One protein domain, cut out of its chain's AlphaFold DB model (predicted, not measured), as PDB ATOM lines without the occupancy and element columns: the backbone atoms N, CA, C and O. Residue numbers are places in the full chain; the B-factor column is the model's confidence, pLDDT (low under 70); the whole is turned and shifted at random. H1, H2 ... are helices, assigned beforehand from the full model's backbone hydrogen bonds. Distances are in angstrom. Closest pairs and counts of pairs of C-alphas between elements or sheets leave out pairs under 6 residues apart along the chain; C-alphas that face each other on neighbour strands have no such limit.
ATOM      1  N   GLN A   5     -12.009 -44.997 -27.350       87.38
ATOM      2  CA  GLN A   5     -12.044 -45.286 -25.913       87.38
ATOM      3  C   GLN A   5     -13.477 -45.635 -25.483       87.38
ATOM      4  O   GLN A   5     -14.430 -45.324 -26.195       87.38
ATOM      5  N   LYS A   6     -13.659 -46.280 -24.325       88.31
ATOM      6  CA  LYS A   6     -15.007 -46.464 -23.757       88.31
ATOM      7  C   LYS A   6     -15.605 -45.110 -23.374       88.31
ATOM      8  O   LYS A   6     -14.869 -44.153 -23.155       88.31
ATOM      9  N   ILE A   7     -16.932 -45.030 -23.279       85.19
ATOM     10  CA  ILE A   7     -17.579 -43.863 -22.668       85.19
ATOM     11  C   ILE A   7     -17.164 -43.803 -21.193       85.19
ATOM     12  O   ILE A   7     -17.435 -44.735 -20.437       85.19
ATOM     13  N   ASN A   8     -16.503 -42.715 -20.797       80.81
ATOM     14  CA  ASN A   8     -15.857 -42.612 -19.482       80.81
ATOM     15  C   ASN A   8     -16.837 -42.336 -18.327       80.81
ATOM     16  O   ASN A   8     -16.480 -42.515 -17.166       80.81
ATOM     17  N   ILE A   9     -18.066 -41.912 -18.634       79.94
ATOM     18  CA  ILE A   9     -19.087 -41.560 -17.643       79.94
ATOM     19  C   ILE A   9     -20.367 -42.329 -17.957       79.94
ATOM     20  O   ILE A   9     -21.036 -42.060 -18.954       79.94
ATOM     21  N   ILE A  10     -20.705 -43.291 -17.097       82.88
ATOM     22  CA  ILE A  10     -21.995 -43.987 -17.093       82.88
ATOM     23  C   ILE A  10     -22.440 -44.123 -15.640       82.88
ATOM     24  O   ILE A  10     -21.845 -44.858 -14.853       82.88
ATOM     25  N   LEU A  11     -23.492 -43.399 -15.291       84.00
ATOM     26  CA  LEU A  11     -24.068 -43.348 -13.958       84.00
ATOM     27  C   LEU A  11     -25.049 -44.504 -13.733       84.00
ATOM     28  O   LEU A  11     -25.535 -45.133 -14.672       84.00
ATOM     29  N   ASN A  12     -25.388 -44.750 -12.468       81.12
ATOM     30  CA  ASN A  12     -26.438 -45.685 -12.060       81.12
ATOM     31  C   ASN A  12     -27.577 -44.916 -11.383       81.12
ATOM     32  O   ASN A  12     -27.668 -44.927 -10.158       81.12
ATOM     33  N   PRO A  13     -28.400 -44.196 -12.159       74.56
ATOM     34  CA  PRO A  13     -29.470 -43.374 -11.612       74.56
ATOM     35  C   PRO A  13     -30.561 -44.251 -10.991       74.56
ATOM     36  O   PRO A  13     -30.971 -45.246 -11.592       74.56
ATOM     37  N   ASP A  14     -31.055 -43.857  -9.818       70.69
ATOM     38  CA  ASP A  14     -32.250 -44.449  -9.217       70.69
ATOM     39  C   ASP A  14     -33.505 -43.825  -9.845       70.69
ATOM     40  O   ASP A  14     -33.710 -42.609  -9.824       70.69
ATOM     41  N   TYR A  15     -34.332 -44.666 -10.457       68.06
ATOM     42  CA  TYR A  15     -35.560 -44.278 -11.152       68.06
ATOM     43  C   TYR A  15     -36.815 -44.898 -10.518       68.06
ATOM     44  O   TYR A  15     -37.916 -44.716 -11.040       68.06
ATOM     45  N   SER A  16     -36.671 -45.597  -9.386       66.00
ATOM     46  CA  SER A  16     -37.761 -46.296  -8.689       66.00
ATOM     47  C   SER A  16     -38.905 -45.359  -8.262       66.00
ATOM     48  O   SER A  16     -40.081 -45.742  -8.310       66.00
ATOM     49  N   ALA A  17     -38.569 -44.103  -7.945       60.72
ATOM     50  CA  ALA A  17     -39.487 -43.067  -7.473       60.72
ATOM     51  C   ALA A  17     -40.104 -42.182  -8.579       60.72
ATOM     52  O   ALA A  17     -40.851 -41.254  -8.268       60.72
ATOM     53  N   LYS A  18     -39.815 -42.419  -9.871       67.00
ATOM     54  CA  LYS A  18     -40.288 -41.525 -10.944       67.00
ATOM     55  C   LYS A  18     -41.706 -41.886 -11.438       67.00
ATOM     56  O   LYS A  18     -41.929 -43.023 -11.864       67.00
ATOM     57  N   PRO A  19     -42.670 -40.938 -11.417       53.84
ATOM     58  CA  PRO A  19     -44.076 -41.228 -11.719       53.84
ATOM     59  C   PRO A  19     -44.398 -41.265 -13.222       53.84
ATOM     60  O   PRO A  19     -45.290 -42.003 -13.628       53.84
ATOM     61  N   ASN A  20     -43.661 -40.522 -14.055       69.31
ATOM     62  CA  ASN A  20     -43.980 -40.339 -15.475       69.31
ATOM     63  C   ASN A  20     -42.872 -40.912 -16.363       69.31
ATOM     64  O   ASN A  20     -41.933 -40.209 -16.733       69.31
ATOM     65  N   LEU A  21     -42.976 -42.201 -16.686       79.44
ATOM     66  CA  LEU A  21     -42.049 -42.859 -17.605       79.44
ATOM     67  C   LEU A  21     -42.515 -42.705 -19.062       79.44
ATOM     68  O   LEU A  21     -43.718 -42.726 -19.318       79.44
ATOM     69  N   PRO A  22     -41.591 -42.611 -20.039       77.38
ATOM     70  CA  PRO A  22     -41.936 -42.470 -21.457       77.38
ATOM     71  C   PRO A  22     -42.575 -43.708 -22.099       77.38
ATOM     72  O   PRO A  22     -42.745 -43.707 -23.307       77.38
ATOM     73  N   MET A  23     -42.771 -44.792 -21.349       82.12
ATOM     74  CA  MET A  23     -43.489 -46.007 -21.739       82.12
ATOM     75  C   MET A  23     -43.844 -46.791 -20.465       82.12
ATOM     76  O   MET A  23     -43.468 -46.388 -19.361       82.12
ATOM     77  N   GLY A  24     -44.537 -47.926 -20.601       80.44
ATOM     78  CA  GLY A  24     -44.872 -48.786 -19.460       80.44
ATOM     79  C   GLY A  24     -43.635 -49.166 -18.633       80.44
ATOM     80  O   GLY A  24     -42.595 -49.500 -19.196       80.44
ATOM     81  N   ARG A  25     -43.747 -49.131 -17.295       81.75
ATOM     82  CA  ARG A  25     -42.615 -49.291 -16.357       81.75
ATOM     83  C   ARG A  25     -41.755 -50.526 -16.643       81.75
ATOM     84  O   ARG A  25     -40.549 -50.392 -16.800       81.75
ATOM     85  N   PHE A  26     -42.379 -51.692 -16.807       79.88
ATOM     86  CA  PHE A  26     -41.671 -52.938 -17.125       79.88
ATOM     87  C   PHE A  26     -40.905 -52.872 -18.457       79.88
ATOM     88  O   PHE A  26     -39.763 -53.321 -18.544       79.88
ATOM     89  N   GLU A  27     -41.507 -52.286 -19.498       79.00
ATOM     90  CA  GLU A  27     -40.846 -52.121 -20.797       79.00
ATOM     91  C   GLU A  27     -39.683 -51.127 -20.712       79.00
ATOM     92  O   GLU A  27     -38.625 -51.342 -21.310       79.00
ATOM     93  N   PHE A  28     -39.874 -50.049 -19.949       82.75
ATOM     94  CA  PHE A  28     -38.867 -49.021 -19.745       82.75
ATOM     95  C   PHE A  28     -37.651 -49.569 -18.990       82.75
ATOM     96  O   PHE A  28     -36.519 -49.342 -19.410       82.75
ATOM     97  N   GLU A  29     -37.871 -50.347 -17.929       82.19
ATOM     98  CA  GLU A  29     -36.813 -51.011 -17.161       82.19
ATOM     99  C   GLU A  29     -36.005 -51.992 -18.013       82.19
ATOM    100  O   GLU A  29     -34.770 -51.968 -18.004       82.19
ATOM    101  N   ALA A  30     -36.688 -52.817 -18.811       81.88
ATOM    102  CA  ALA A  30     -36.029 -53.725 -19.743       81.88
ATOM    103  C   ALA A  30     -35.163 -52.957 -20.757       81.88
ATOM    104  O   ALA A  30     -34.010 -53.322 -21.005       81.88
ATOM    105  N   PHE A  31     -35.686 -51.860 -21.312       84.56
ATOM    106  CA  PHE A  31     -34.947 -51.019 -22.249       84.56
ATOM    107  C   PHE A  31     -33.744 -50.325 -21.597       84.56
ATOM    108  O   PHE A  31     -32.656 -50.346 -22.173       84.56
ATOM    109  N   MET A  32     -33.909 -49.774 -20.395       84.94
ATOM    110  CA  MET A  32     -32.842 -49.154 -19.603       84.94
ATOM    111  C   MET A  32     -31.686 -50.127 -19.363       84.94
ATOM    112  O   MET A  32     -30.543 -49.820 -19.693       84.94
ATOM    113  N   ASN A  33     -31.974 -51.343 -18.893       82.38
ATOM    114  CA  ASN A  33     -30.947 -52.357 -18.646       82.38
ATOM    115  C   ASN A  33     -30.147 -52.702 -19.911       82.38
ATOM    116  O   ASN A  33     -28.916 -52.782 -19.882       82.38
ATOM    117  N   VAL A  34     -30.835 -52.841 -21.049       82.69
ATOM    118  CA  VAL A  34     -30.189 -53.063 -22.350       82.69
ATOM    119  C   VAL A  34     -29.358 -51.847 -22.773       82.69
ATOM    120  O   VAL A  34     -28.245 -52.002 -23.276       82.69
ATOM    121  N   MET A  35     -29.870 -50.633 -22.563       84.81
ATOM    122  CA  MET A  35     -29.172 -49.385 -22.871       84.81
ATOM    123  C   MET A  35     -27.893 -49.233 -22.060       84.81
ATOM    124  O   MET A  35     -26.848 -48.980 -22.653       84.81
ATOM    125  N   LYS A  36     -27.949 -49.464 -20.747       86.44
ATOM    126  CA  LYS A  36     -26.791 -49.437 -19.850       86.44
ATOM    127  C   LYS A  36     -25.687 -50.366 -20.322       86.44
ATOM    128  O   LYS A  36     -24.550 -49.936 -20.499       86.44
ATOM    129  N   LYS A  37     -26.043 -51.635 -20.553       83.44
ATOM    130  CA  LYS A  37     -25.100 -52.654 -21.014       83.44
ATOM    131  C   LYS A  37     -24.397 -52.185 -22.283       83.44
ATOM    132  O   LYS A  37     -23.176 -52.174 -22.363       83.44
ATOM    133  N   VAL A  38     -25.166 -51.710 -23.253       81.06
ATOM    134  CA  VAL A  38     -24.622 -51.411 -24.580       81.06
ATOM    135  C   VAL A  38     -23.857 -50.089 -24.582       81.06
ATOM    136  O   VAL A  38     -22.833 -49.989 -25.250       81.06
ATOM    137  N   LEU A  39     -24.285 -49.095 -23.801       86.00
ATOM    138  CA  LEU A  39     -23.504 -47.882 -23.558       86.00
ATOM    139  C   LEU A  39     -22.134 -48.216 -22.957       86.00
ATOM    140  O   LEU A  39     -21.135 -47.693 -23.437       86.00
ATOM    141  N   SER A  40     -22.067 -49.142 -21.991       84.44
ATOM    142  CA  SER A  40     -20.801 -49.554 -21.357       84.44
ATOM    143  C   SER A  40     -19.834 -50.300 -22.285       84.44
ATOM    144  O   SER A  40     -18.626 -50.344 -22.041       84.44
ATOM    145  N   GLU A  41     -20.362 -50.858 -23.372       83.38
ATOM    146  CA  GLU A  41     -19.612 -51.549 -24.423       83.38
ATOM    147  C   GLU A  41     -19.322 -50.634 -25.631       83.38
ATOM    148  O   GLU A  41     -18.573 -51.013 -26.531       83.38
ATOM    149  N   THR A  42     -19.903 -49.429 -25.677       84.38
ATOM    150  CA  THR A  42     -19.756 -48.510 -26.812       84.38
ATOM    151  C   THR A  42     -18.416 -47.784 -26.754       84.38
ATOM    152  O   THR A  42     -18.088 -47.127 -25.767       84.38
ATOM    153  N   MET A  43     -17.670 -47.860 -27.857       85.19
ATOM    154  CA  MET A  43     -16.418 -47.132 -28.047       85.19
ATOM    155  C   MET A  43     -16.670 -45.824 -28.810       85.19
ATOM    156  O   MET A  43     -17.378 -45.813 -29.822       85.19
ATOM    157  N   VAL A  44     -16.087 -44.727 -28.338       84.62
ATOM    158  CA  VAL A  44     -16.195 -43.378 -28.904       84.62
ATOM    159  C   VAL A  44     -14.812 -42.739 -29.039       84.62
ATOM    160  O   VAL A  44     -13.855 -43.174 -28.405       84.62
ATOM    161  N   ASP A  45     -14.689 -41.725 -29.891       86.31
ATOM    162  CA  ASP A  45     -13.464 -40.927 -29.989       86.31
ATOM    163  C   ASP A  45     -13.265 -40.048 -28.737       86.31
ATOM    164  O   ASP A  45     -14.206 -39.760 -27.993       86.31
ATOM    165  N   GLU A  46     -12.023 -39.623 -28.508       87.50
ATOM    166  CA  GLU A  46     -11.635 -38.784 -27.366       87.50
ATOM    167  C   GLU A  46     -12.436 -37.470 -27.301       87.50
ATOM    168  O   GLU A  46     -12.899 -37.080 -26.232       87.50
ATOM    169  N   GLU A  47     -12.703 -36.837 -28.450       85.25
ATOM    170  CA  GLU A  47     -13.510 -35.610 -28.527       85.25
ATOM    171  C   GLU A  47     -14.947 -35.836 -28.025       85.25
ATOM    172  O   GLU A  47     -15.495 -35.006 -27.297       85.25
ATOM    173  N   THR A  48     -15.561 -36.978 -28.353       86.19
ATOM    174  CA  THR A  48     -16.885 -37.356 -27.842       86.19
ATOM    175  C   THR A  48     -16.871 -37.483 -26.319       86.19
ATOM    176  O   THR A  48     -17.788 -36.980 -25.667       86.19
ATOM    177  N   ASN A  49     -15.842 -38.113 -25.746       88.50
ATOM    178  CA  ASN A  49     -15.692 -38.237 -24.294       88.50
ATOM    179  C   ASN A  49     -15.529 -36.872 -23.615       88.50
ATOM    180  O   ASN A  49     -16.210 -36.609 -22.624       88.50
ATOM    181  N   ILE A  50     -14.709 -35.981 -24.184       87.88
ATOM    182  CA  ILE A  50     -14.516 -34.617 -23.673       87.88
ATOM    183  C   ILE A  50     -15.850 -33.859 -23.634       87.88
ATOM    184  O   ILE A  50     -16.186 -33.250 -22.623       87.88
ATOM    185  N   VAL A  51     -16.654 -33.925 -24.702       87.19
ATOM    186  CA  VAL A  51     -17.949 -33.222 -24.754       87.19
ATOM    187  C   VAL A  51     -18.959 -33.809 -23.761       87.19
ATOM    188  O   VAL A  51     -19.717 -33.055 -23.150       87.19
ATOM    189  N   ILE A  52     -18.987 -35.138 -23.581       87.25
ATOM    190  CA  ILE A  52     -19.838 -35.788 -22.568       87.25
ATOM    191  C   ILE A  52     -19.454 -35.301 -21.166       87.25
ATOM    192  O   ILE A  52     -20.333 -34.909 -20.399       87.25
ATOM    193  N   GLN A  53     -18.155 -35.268 -20.858       87.19
ATOM    194  CA  GLN A  53     -17.641 -34.810 -19.570       87.19
ATOM    195  C   GLN A  53     -17.946 -33.330 -19.312       87.19
ATOM    196  O   GLN A  53     -18.460 -32.992 -18.251       87.19
ATOM    197  N   GLN A  54     -17.745 -32.457 -20.301       85.19
ATOM    198  CA  GLN A  54     -18.051 -31.028 -20.169       85.19
ATOM    199  C   GLN A  54     -19.524 -30.761 -19.839       85.19
ATOM    200  O   GLN A  54     -19.828 -29.853 -19.074       85.19
ATOM    201  N   ILE A  55     -20.452 -31.535 -20.408       81.25
ATOM    202  CA  ILE A  55     -21.880 -31.372 -20.100       81.25
ATOM    203  C   ILE A  55     -22.228 -31.975 -18.739       81.25
ATOM    204  O   ILE A  55     -23.066 -31.414 -18.037       81.25
ATOM    205  N   HIS A  56     -21.575 -33.073 -18.350       82.06
ATOM    206  CA  HIS A  56     -21.713 -33.649 -17.013       82.06
ATOM    207  C   HIS A  56     -21.275 -32.673 -15.916       82.06
ATOM    208  O   HIS A  56     -21.973 -32.521 -14.921       82.06
ATOM    209  N   GLU A  57     -20.182 -31.949 -16.143       82.88
ATOM    210  CA  GLU A  57     -19.654 -30.912 -15.249       82.88
ATOM    211  C   GLU A  57     -20.405 -29.566 -15.360       82.88
ATOM    212  O   GLU A  57     -19.922 -28.546 -14.880       82.88
ATOM    213  N   GLU A  58     -21.572 -29.535 -16.016       74.38
ATOM    214  CA  GLU A  58     -22.417 -28.346 -16.216       74.38
ATOM    215  C   GLU A  58     -21.750 -27.172 -16.966       74.38
ATOM    216  O   GLU A  58     -22.295 -26.069 -17.024       74.38
ATOM    217  N   ASN A  59     -20.634 -27.414 -17.663       72.56
ATOM    218  CA  ASN A  59     -19.963 -26.446 -18.539       72.56
ATOM    219  C   ASN A  59     -20.696 -26.317 -19.891       72.56
ATOM    220  O   ASN A  59     -20.173 -26.599 -20.981       72.56
ATOM    221  N   ILE A  60     -21.964 -25.909 -19.817       74.06
ATOM    222  CA  ILE A  60     -22.903 -25.889 -20.935       74.06
ATOM    223  C   ILE A  60     -22.822 -24.543 -21.660       74.06
ATOM    224  O   ILE A  60     -23.338 -23.525 -21.209       74.06
ATOM    225  N   ASN A  61     -22.241 -24.555 -22.859       81.31
ATOM    226  CA  ASN A  61     -22.311 -23.438 -23.798       81.31
ATOM    227  C   ASN A  61     -23.014 -23.858 -25.106       81.31
ATOM    228  O   ASN A  61     -23.266 -25.039 -25.368       81.31
ATOM    229  N   LYS A  62     -23.340 -22.878 -25.963       79.62
ATOM    230  CA  LYS A  62     -24.042 -23.124 -27.239       79.62
ATOM    231  C   LYS A  62     -23.286 -24.076 -28.174       79.62
ATOM    232  O   LYS A  62     -23.919 -24.759 -28.981       79.62
ATOM    233  N   GLU A  63     -21.959 -24.103 -28.107       85.12
ATOM    234  CA  GLU A  63     -21.122 -24.963 -28.942       85.12
ATOM    235  C   GLU A  63     -21.165 -26.420 -28.460       85.12
ATOM    236  O   GLU A  63     -21.464 -27.319 -29.251       85.12
ATOM    237  N   ASN A  64     -20.987 -26.640 -27.158       81.38
ATOM    238  CA  ASN A  64     -21.040 -27.948 -26.505       81.38
ATOM    239  C   ASN A  64     -22.420 -28.593 -26.672       81.38
ATOM    240  O   ASN A  64     -22.506 -29.767 -27.029       81.38
ATOM    241  N   ILE A  65     -23.506 -27.813 -26.566       82.69
ATOM    242  CA  ILE A  65     -24.870 -28.279 -26.871       82.69
ATOM    243  C   ILE A  65     -24.965 -28.814 -28.306       82.69
ATOM    244  O   ILE A  65     -25.505 -29.895 -28.537       82.69
ATOM    245  N   LYS A  66     -24.445 -28.077 -29.297       85.75
ATOM    246  CA  LYS A  66     -24.485 -28.513 -30.704       85.75
ATOM    247  C   LYS A  66     -23.653 -29.776 -30.925       85.75
ATOM    248  O   LYS A  66     -24.098 -30.667 -31.651       85.75
ATOM    249  N   LYS A  67     -22.462 -29.859 -30.324       86.88
ATOM    250  CA  LYS A  67     -21.605 -31.053 -30.392       86.88
ATOM    251  C   LYS A  67     -22.313 -32.258 -29.777       86.88
ATOM    252  O   LYS A  67     -22.405 -33.307 -30.411       86.88
ATOM    253  N   PHE A  68     -22.943 -32.081 -28.624       85.81
ATOM    254  CA  PHE A  68     -23.664 -33.154 -27.954       85.81
ATOM    255  C   PHE A  68     -24.925 -33.608 -28.682       85.81
ATOM    256  O   PHE A  68     -25.179 -34.804 -28.778       85.81
ATOM    257  N   GLN A  69     -25.669 -32.692 -29.307       88.81
ATOM    258  CA  GLN A  69     -26.773 -33.068 -30.196       88.81
ATOM    259  C   GLN A  69     -26.300 -34.021 -31.307       88.81
ATOM    260  O   GLN A  69     -26.973 -35.011 -31.600       88.81
ATOM    261  N   LYS A  70     -25.115 -33.782 -31.891       88.44
ATOM    262  CA  LYS A  70     -24.516 -34.698 -32.878       88.44
ATOM    263  C   LYS A  70     -24.126 -36.043 -32.256       88.44
ATOM    264  O   LYS A  70     -24.338 -37.073 -32.900       88.44
ATOM    265  N   ILE A  71     -23.602 -36.045 -31.028       88.75
ATOM    266  CA  ILE A  71     -23.247 -37.260 -30.276       88.75
ATOM    267  C   ILE A  71     -24.489 -38.112 -29.997       88.75
ATOM    268  O   ILE A  71     -24.478 -39.296 -30.322       88.75
ATOM    269  N   LEU A  72     -25.588 -37.525 -29.512       90.12
ATOM    270  CA  LEU A  72     -26.858 -38.233 -29.303       90.12
ATOM    271  C   LEU A  72     -27.363 -38.885 -30.598       90.12
ATOM    272  O   LEU A  72     -27.758 -40.047 -30.618       90.12
ATOM    273  N   ILE A  73     -27.287 -38.179 -31.727       88.44
ATOM    274  CA  ILE A  73     -27.668 -38.760 -33.021       88.44
ATOM    275  C   ILE A  73     -26.727 -39.915 -33.403       88.44
ATOM    276  O   ILE A  73     -27.192 -40.939 -33.898       88.44
ATOM    277  N   LYS A  74     -25.407 -39.773 -33.207       85.44
ATOM    278  CA  LYS A  74     -24.411 -40.826 -33.493       85.44
ATOM    279  C   LYS A  74     -24.682 -42.072 -32.644       85.44
ATOM    280  O   LYS A  74     -24.815 -43.161 -33.199       85.44
ATOM    281  N   LEU A  75     -24.846 -41.896 -31.334       86.38
ATOM    282  CA  LEU A  75     -25.108 -42.971 -30.382       86.38
ATOM    283  C   LEU A  75     -26.441 -43.672 -30.654       86.38
ATOM    284  O   LEU A  75     -26.491 -44.894 -30.578       86.38
ATOM    285  N   PHE A  76     -27.491 -42.955 -31.063       88.38
ATOM    286  CA  PHE A  76     -28.757 -43.584 -31.451       88.38
ATOM    287  C   PHE A  76     -28.570 -44.690 -32.508       88.38
ATOM    288  O   PHE A  76     -29.182 -45.759 -32.424       88.38
ATOM    289  N   PHE A  77     -27.706 -44.457 -33.502       81.75
ATOM    290  CA  PHE A  77     -27.397 -45.460 -34.523       81.75
ATOM    291  C   PHE A  77     -26.499 -46.571 -33.991       81.75
ATOM    292  O   PHE A  77     -26.818 -47.742 -34.199       81.75
ATOM    293  N   SER A  78     -25.423 -46.225 -33.279       81.19
ATOM    294  CA  SER A  78     -24.489 -47.206 -32.710       81.19
ATOM    295  C   SER A  78     -25.188 -48.194 -31.773       81.19
ATOM    296  O   SER A  78     -24.940 -49.395 -31.827       81.19
ATOM    297  N   LEU A  79     -26.134 -47.701 -30.973       80.00
ATOM    298  CA  LEU A  79     -26.907 -48.490 -30.015       80.00
ATOM    299  C   LEU A  79     -28.068 -49.261 -30.665       80.00
ATOM    300  O   LEU A  79     -28.772 -50.000 -29.978       80.00
ATOM    301  N   LYS A  80     -28.282 -49.105 -31.979       79.19
ATOM    302  CA  LYS A  80     -29.338 -49.772 -32.757       79.19
ATOM    303  C   LYS A  80     -30.734 -49.627 -32.124       79.19
ATOM    304  O   LYS A  80     -31.499 -50.584 -32.053       79.19
ATOM    305  N   ILE A  81     -31.108 -48.421 -31.691       80.88
ATOM    306  CA  ILE A  81     -32.385 -48.186 -30.982       80.88
ATOM    307  C   ILE A  81     -33.603 -48.672 -31.780       80.88
ATOM    308  O   ILE A  81     -34.515 -49.278 -31.219       80.88
ATOM    309  N   ASN A  82     -33.599 -48.480 -33.103       77.00
ATOM    310  CA  ASN A  82     -34.685 -48.933 -33.974       77.00
ATOM    311  C   ASN A  82     -34.916 -50.450 -33.928       77.00
ATOM    312  O   ASN A  82     -36.065 -50.870 -34.005       77.00
ATOM    313  N   SER A  83     -33.872 -51.272 -33.782       71.75
ATOM    314  CA  SER A  83     -34.051 -52.726 -33.681       71.75
ATOM    315  C   SER A  83     -34.526 -53.165 -32.296       71.75
ATOM    316  O   SER A  83     -35.006 -54.279 -32.154       71.75
ATOM    317  N   ARG A  84     -34.382 -52.311 -31.275       71.56
ATOM    318  CA  ARG A  84     -34.739 -52.622 -29.881       71.56
ATOM    319  C   ARG A  84     -36.152 -52.191 -29.514       71.56
ATOM    320  O   ARG A  84     -36.840 -52.912 -28.809       71.56
ATOM    321  N   LEU A  85     -36.576 -51.020 -29.987       71.31
ATOM    322  CA  LEU A  85     -37.890 -50.440 -29.675       71.31
ATOM    323  C   LEU A  85     -38.844 -50.397 -30.878       71.31
ATOM    324  O   LEU A  85     -39.981 -49.944 -30.747       71.31
ATOM    325  N   GLY A  86     -38.405 -50.843 -32.058       65.50
ATOM    326  CA  GLY A  86     -39.231 -50.875 -33.262       65.50
ATOM    327  C   GLY A  86     -39.738 -49.494 -33.692       65.50
ATOM    328  O   GLY A  86     -39.030 -48.480 -33.631       65.50
ATOM    329  N   SER A  87     -40.982 -49.445 -34.164       63.84
ATOM    330  CA  SER A  87     -41.680 -48.230 -34.601       63.84
ATOM    331  C   SER A  87     -42.493 -47.551 -33.493       63.84
ATOM    332  O   SER A  87     -43.350 -46.737 -33.817       63.84
ATOM    333  N   LYS A  88     -42.240 -47.853 -32.209       71.81
ATOM    334  CA  LYS A  88     -42.941 -47.211 -31.085       71.81
ATOM    335  C   LYS A  88     -42.782 -45.684 -31.137       71.81
ATOM    336  O   LYS A  88     -41.662 -45.186 -31.299       71.81
ATOM    337  N   ASP A  89     -43.884 -44.956 -30.959       69.19
ATOM    338  CA  ASP A  89     -43.925 -43.488 -31.056       69.19
ATOM    339  C   ASP A  89     -43.025 -42.804 -30.014       69.19
ATOM    340  O   ASP A  89     -42.375 -41.793 -30.292       69.19
ATOM    341  N   GLU A  90     -42.900 -43.407 -28.832       80.94
ATOM    342  CA  GLU A  90     -42.191 -42.825 -27.690       80.94
ATOM    343  C   GLU A  90     -40.698 -43.181 -27.635       80.94
ATOM    344  O   GLU A  90     -39.978 -42.714 -26.755       80.94
ATOM    345  N   LYS A  91     -40.171 -43.947 -28.601       84.88
ATOM    346  CA  LYS A  91     -38.777 -44.433 -28.559       84.88
ATOM    347  C   LYS A  91     -37.729 -43.323 -28.482       84.88
ATOM    348  O   LYS A  91     -36.684 -43.509 -27.870       84.88
ATOM    349  N   TYR A  92     -37.994 -42.175 -29.106       89.12
ATOM    350  CA  TYR A  92     -37.085 -41.027 -29.073       89.12
ATOM    351  C   TYR A  92     -37.093 -40.360 -27.701       89.12
ATOM    352  O   TYR A  92     -36.031 -39.992 -27.209       89.12
ATOM    353  N   LYS A  93     -38.274 -40.260 -27.072       89.56
ATOM    354  CA  LYS A  93     -38.412 -39.779 -25.695       89.56
ATOM    355  C   LYS A  93     -37.681 -40.718 -24.744       89.56
ATOM    356  O   LYS A  93     -36.813 -40.269 -24.013       89.56
ATOM    357  N   ALA A  94     -37.954 -42.019 -24.831       88.19
ATOM    358  CA  ALA A  94     -37.300 -43.028 -24.009       88.19
ATOM    359  C   ALA A  94     -35.779 -43.035 -24.177       88.19
ATOM    360  O   ALA A  94     -35.058 -43.060 -23.188       88.19
ATOM    361  N   TYR A  95     -35.284 -42.972 -25.416       91.56
ATOM    362  CA  TYR A  95     -33.854 -42.890 -25.692       91.56
ATOM    363  C   TYR A  95     -33.214 -41.665 -25.032       91.56
ATOM    364  O   TYR A  95     -32.229 -41.824 -24.318       91.56
ATOM    365  N   LEU A  96     -33.776 -40.470 -25.236       91.00
ATOM    366  CA  LEU A  96     -33.250 -39.246 -24.622       91.00
ATOM    367  C   LEU A  96     -33.251 -39.342 -23.105       91.00
ATOM    368  O   LEU A  96     -32.234 -39.074 -22.479       91.00
ATOM    369  N   TYR A  97     -34.354 -39.824 -22.545       88.81
ATOM    370  CA  TYR A  97     -34.503 -40.023 -21.117       88.81
ATOM    371  C   TYR A  97     -33.422 -40.947 -20.542       88.81
ATOM    372  O   TYR A  97     -32.784 -40.620 -19.546       88.81
ATOM    373  N   CYS A  98     -33.154 -42.076 -21.210       89.06
ATOM    374  CA  CYS A  98     -32.084 -42.997 -20.822       89.06
ATOM    375  C   CYS A  98     -30.709 -42.327 -20.909       89.06
ATOM    376  O   CYS A  98     -29.903 -42.466 -19.997       89.06
ATOM    377  N   MET A  99     -30.426 -41.614 -22.004       89.62
ATOM    378  CA  MET A  99     -29.134 -40.954 -22.204       89.62
ATOM    379  C   MET A  99     -28.876 -39.878 -21.153       89.62
ATOM    380  O   MET A  99     -27.772 -39.806 -20.626       89.62
ATOM    381  N   GLU A 100     -29.878 -39.062 -20.832       87.69
ATOM    382  CA  GLU A 100     -29.738 -38.000 -19.837       87.69
ATOM    383  C   GLU A 100     -29.528 -38.574 -18.435       87.69
ATOM    384  O   GLU A 100     -28.627 -38.154 -17.712       87.69
ATOM    385  N   LEU A 101     -30.269 -39.625 -18.090       87.25
ATOM    386  CA  LEU A 101     -30.081 -40.331 -16.832       87.25
ATOM    387  C   LEU A 101     -28.710 -41.019 -16.736       87.25
ATOM    388  O   LEU A 101     -28.025 -40.861 -15.727       87.25
ATOM    389  N   TYR A 102     -28.276 -41.748 -17.767       88.19
ATOM    390  CA  TYR A 102     -26.995 -42.461 -17.736       88.19
ATOM    391  C   TYR A 102     -25.778 -41.539 -17.813       88.19
ATOM    392  O   TYR A 102     -24.751 -41.879 -17.241       88.19
ATOM    393  N   LEU A 103     -25.857 -40.397 -18.497       86.25
ATOM    394  CA  LEU A 103     -24.702 -39.504 -18.645       86.25
ATOM    395  C   LEU A 103     -24.673 -38.384 -17.596       86.25
ATOM    396  O   LEU A 103     -23.594 -37.926 -17.228       86.25
ATOM    397  N   PHE A 104     -25.831 -37.955 -17.086       81.88
ATOM    398  CA  PHE A 104     -25.937 -36.769 -16.224       81.88
ATOM    399  C   PHE A 104     -26.675 -36.998 -14.907       81.88
ATOM    400  O   PHE A 104     -26.625 -36.147 -14.025       81.88
ATOM    401  N   GLY A 105     -27.392 -38.114 -14.757       80.38
ATOM    402  CA  GLY A 105     -28.126 -38.442 -13.533       80.38
ATOM    403  C   GLY A 105     -29.414 -37.635 -13.355       80.38
ATOM    404  O   GLY A 105     -30.183 -37.902 -12.435       80.38
ATOM    405  N   LYS A 106     -29.686 -36.683 -14.254       80.31
ATOM    406  CA  LYS A 106     -30.870 -35.822 -14.255       80.31
ATOM    407  C   LYS A 106     -31.298 -35.479 -15.678       80.31
ATOM    408  O   LYS A 106     -30.520 -35.598 -16.619       80.31
ATOM    409  N   GLU A 107     -32.541 -35.039 -15.810       82.75
ATOM    410  CA  GLU A 107     -33.082 -34.546 -17.077       82.75
ATOM    411  C   GLU A 107     -32.574 -33.123 -17.328       82.75
ATOM    412  O   GLU A 107     -32.696 -32.253 -16.465       82.75
ATOM    413  N   ILE A 108     -31.986 -32.898 -18.503       78.94
ATOM    414  CA  ILE A 108     -31.409 -31.600 -18.904       78.94
ATOM    415  C   ILE A 108     -32.148 -31.034 -20.128       78.94
ATOM    416  O   ILE A 108     -32.112 -29.830 -20.373       78.94
ATOM    417  N   ASN A 109     -32.881 -31.869 -20.872       81.75
ATOM    418  CA  ASN A 109     -33.646 -31.494 -22.062       81.75
ATOM    419  C   ASN A 109     -32.796 -30.814 -23.154       81.75
ATOM    420  O   ASN A 109     -33.206 -29.832 -23.778       81.75
ATOM    421  N   ILE A 110     -31.601 -31.354 -23.433       81.38
ATOM    422  CA  ILE A 110     -30.631 -30.747 -24.377       81.38
ATOM    423  C   ILE A 110     -31.156 -30.733 -25.828       81.38
ATOM    424  O   ILE A 110     -30.760 -29.911 -26.669       81.38
ATOM    425  N   ILE A 111     -32.049 -31.664 -26.155       86.75
ATOM    426  CA  ILE A 111     -32.731 -31.750 -27.443       86.75
ATOM    427  C   ILE A 111     -34.155 -32.257 -27.232       86.75
ATOM    428  O   ILE A 111     -34.380 -33.190 -26.470       86.75
ATOM    429  N   SER A 112     -35.122 -31.672 -27.943       87.69
ATOM    430  CA  SER A 112     -36.481 -32.212 -27.945       87.69
ATOM    431  C   SER A 112     -36.536 -33.528 -28.727       87.69
ATOM    432  O   SER A 112     -35.799 -33.742 -29.700       87.69
ATOM    433  N   HIS A 113     -37.440 -34.418 -28.337       86.75
ATOM    434  CA  HIS A 113     -37.620 -35.703 -29.006       86.75
ATOM    435  C   HIS A 113     -38.050 -35.550 -30.478       86.75
ATOM    436  O   HIS A 113     -37.641 -36.350 -31.319       86.75
ATOM    437  N   GLU A 114     -38.794 -34.498 -30.830       84.94
ATOM    438  CA  GLU A 114     -39.162 -34.165 -32.211       84.94
ATOM    439  C   GLU A 114     -37.941 -33.741 -33.031       84.94
ATOM    440  O   GLU A 114     -37.769 -34.183 -34.171       84.94
ATOM    441  N   LYS A 115     -37.054 -32.925 -32.446       84.44
ATOM    442  CA  LYS A 115     -35.815 -32.491 -33.101       84.44
ATOM    443  C   LYS A 115     -34.849 -33.661 -33.291       84.44
ATOM    444  O   LYS A 115     -34.226 -33.776 -34.353       84.44
ATOM    445  N   LEU A 116     -34.765 -34.566 -32.313       87.50
ATOM    446  CA  LEU A 116     -34.006 -35.808 -32.442       87.50
ATOM    447  C   LEU A 116     -34.586 -36.694 -33.557       87.50
ATOM    448  O   LEU A 116     -33.841 -37.121 -34.441       87.50
ATOM    449  N   ARG A 117     -35.909 -36.920 -33.558       85.94
ATOM    450  CA  ARG A 117     -36.616 -37.675 -34.604       85.94
ATOM    451  C   ARG A 117     -36.312 -37.109 -35.987       85.94
ATOM    452  O   ARG A 117     -35.871 -37.853 -36.855       85.94
ATOM    453  N   SER A 118     -36.494 -35.802 -36.178       82.62
ATOM    454  CA  SER A 118     -36.224 -35.123 -37.450       82.62
ATOM    455  C   SER A 118     -34.784 -35.354 -37.924       82.62
ATOM    456  O   SER A 118     -34.560 -35.725 -39.078       82.62
ATOM    457  N   SER A 119     -33.812 -35.237 -37.017       83.00
ATOM    458  CA  SER A 119     -32.390 -35.408 -37.332       83.00
ATOM    459  C   SER A 119     -32.028 -36.854 -37.695       83.00
ATOM    460  O   SER A 119     -31.290 -37.092 -38.651       83.00
ATOM    461  N   ILE A 120     -32.572 -37.835 -36.966       82.56
ATOM    462  CA  ILE A 120     -32.384 -39.266 -37.248       82.56
ATOM    463  C   ILE A 120     -33.030 -39.640 -38.580       82.56
ATOM    464  O   ILE A 120     -32.390 -40.311 -39.387       82.56
ATOM    465  N   THR A 121     -34.257 -39.185 -38.843       77.69
ATOM    466  CA  THR A 121     -34.946 -39.410 -40.121       77.69
ATOM    467  C   THR A 121     -34.148 -38.816 -41.281       77.69
ATOM    468  O   THR A 121     -33.903 -39.508 -42.269       77.69
ATOM    469  N   SER A 122     -33.652 -37.582 -41.136       72.56
ATOM    470  CA  SER A 122     -32.797 -36.943 -42.142       72.56
ATOM    471  C   SER A 122     -31.495 -37.718 -42.371       72.56
ATOM    472  O   SER A 122     -31.079 -37.903 -43.512       72.56
ATOM    473  N   LYS A 123     -30.843 -38.214 -41.312       71.06
ATOM    474  CA  LYS A 123     -29.586 -38.967 -41.432       71.06
ATOM    475  C   LYS A 123     -29.788 -40.373 -42.001       71.06
ATOM    476  O   LYS A 123     -28.981 -40.805 -42.814       71.06
ATOM    477  N   LEU A 124     -30.869 -41.069 -41.645       64.62
ATOM    478  CA  LEU A 124     -31.246 -42.348 -42.260       64.62
ATOM    479  C   LEU A 124     -31.495 -42.205 -43.758       64.62
ATOM    480  O   LEU A 124     -31.095 -43.079 -44.522       64.62
ATOM    481  N   TYR A 125     -32.110 -41.098 -44.173       53.19
ATOM    482  CA  TYR A 125     -32.270 -40.759 -45.580       53.19
ATOM    483  C   TYR A 125     -30.902 -40.599 -46.263       53.19
ATOM    484  O   TYR A 125     -30.642 -41.268 -47.257       53.19
ATOM    485  N   HIS A 126     -29.982 -39.827 -45.670       51.66
ATOM    486  CA  HIS A 126     -28.637 -39.629 -46.226       51.66
ATOM    487  C   HIS A 126     -27.754 -40.895 -46.238       51.66
ATOM    488  O   HIS A 126     -27.031 -41.143 -47.200       51.66
ATOM    489  N   CYS A 127     -27.815 -41.742 -45.208       43.81
ATOM    490  CA  CYS A 127     -27.065 -43.002 -45.186       43.81
ATOM    491  C   CYS A 127     -27.645 -44.039 -46.161       43.81
ATOM    492  O   CYS A 127     -26.884 -44.802 -46.750       43.81
ATOM    493  N   LYS A 128     -28.966 -44.040 -46.401       40.84
ATOM    494  CA  LYS A 128     -29.575 -44.837 -47.479       40.84
ATOM    495  C   LYS A 128     -29.212 -44.314 -48.879       40.84
ATOM    496  O   LYS A 128     -29.230 -45.104 -49.813       40.84
ATOM    497  N   THR A 129     -28.817 -43.042 -49.019       41.75
ATOM    498  CA  THR A 129     -28.309 -42.458 -50.280       41.75
ATOM    499  C   THR A 129     -26.809 -42.667 -50.545       41.75
ATOM    500  O   THR A 129     -26.320 -42.195 -51.567       41.75
ATOM    501  N   ASN A 130     -26.071 -43.383 -49.679       33.47
ATOM    502  CA  ASN A 130     -24.726 -43.884 -50.026       33.47
ATOM    503  C   ASN A 130     -24.771 -45.146 -50.906       33.47
ATOM    504  O   ASN A 130     -23.770 -45.501 -51.521       33.47
TER     505      ASN A 130
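Overview. This is residues 5 to 130 of the 327 residues of an uncharacterized protein of Strongyloides venezuelensis (UniProt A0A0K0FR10). H5 lies in the middle of a compact body; H1 crosses it, H6 and H2 meet opposite ends of it, and H3 spans from H2 to H6. Residues 125 to 130 stick out. The printed part has 126 residues, six named helices, H1 to H6, and no named strand: all helix, radius of gyration of the C-alphas 14.1 A, spans 37 by 34 by 26 A.

Along the chain. After residues 5 to 24, H1 (25 to 41, 24.5 A) begins at C-alpha 25 (-42.615, -49.291, -16.357). H2 (46 to 56), H3 (62 to 78, 24.7 A), H4 (81 to 85), H5 (91 to 104) and H6 (113 to 128) follow; C-alpha 128 is at (-29.575, -44.837, -47.479).

Arrangement. H5, the hub, touches H1 at a steep tilt of 56 degrees, closest C-alphas Met 32 and Cys 98, 6.3 A. H4 only just touches H5, with 3 pairs of C-alphas within 8 A. Every O i to N i+4 pair is within hydrogen-bond range except in H3, 12 of 13.

Size, cuts and confidence. No link is long. pLDDT is under 70 at residues 15 to 20, 86 to 87, 89 and 124 to 130.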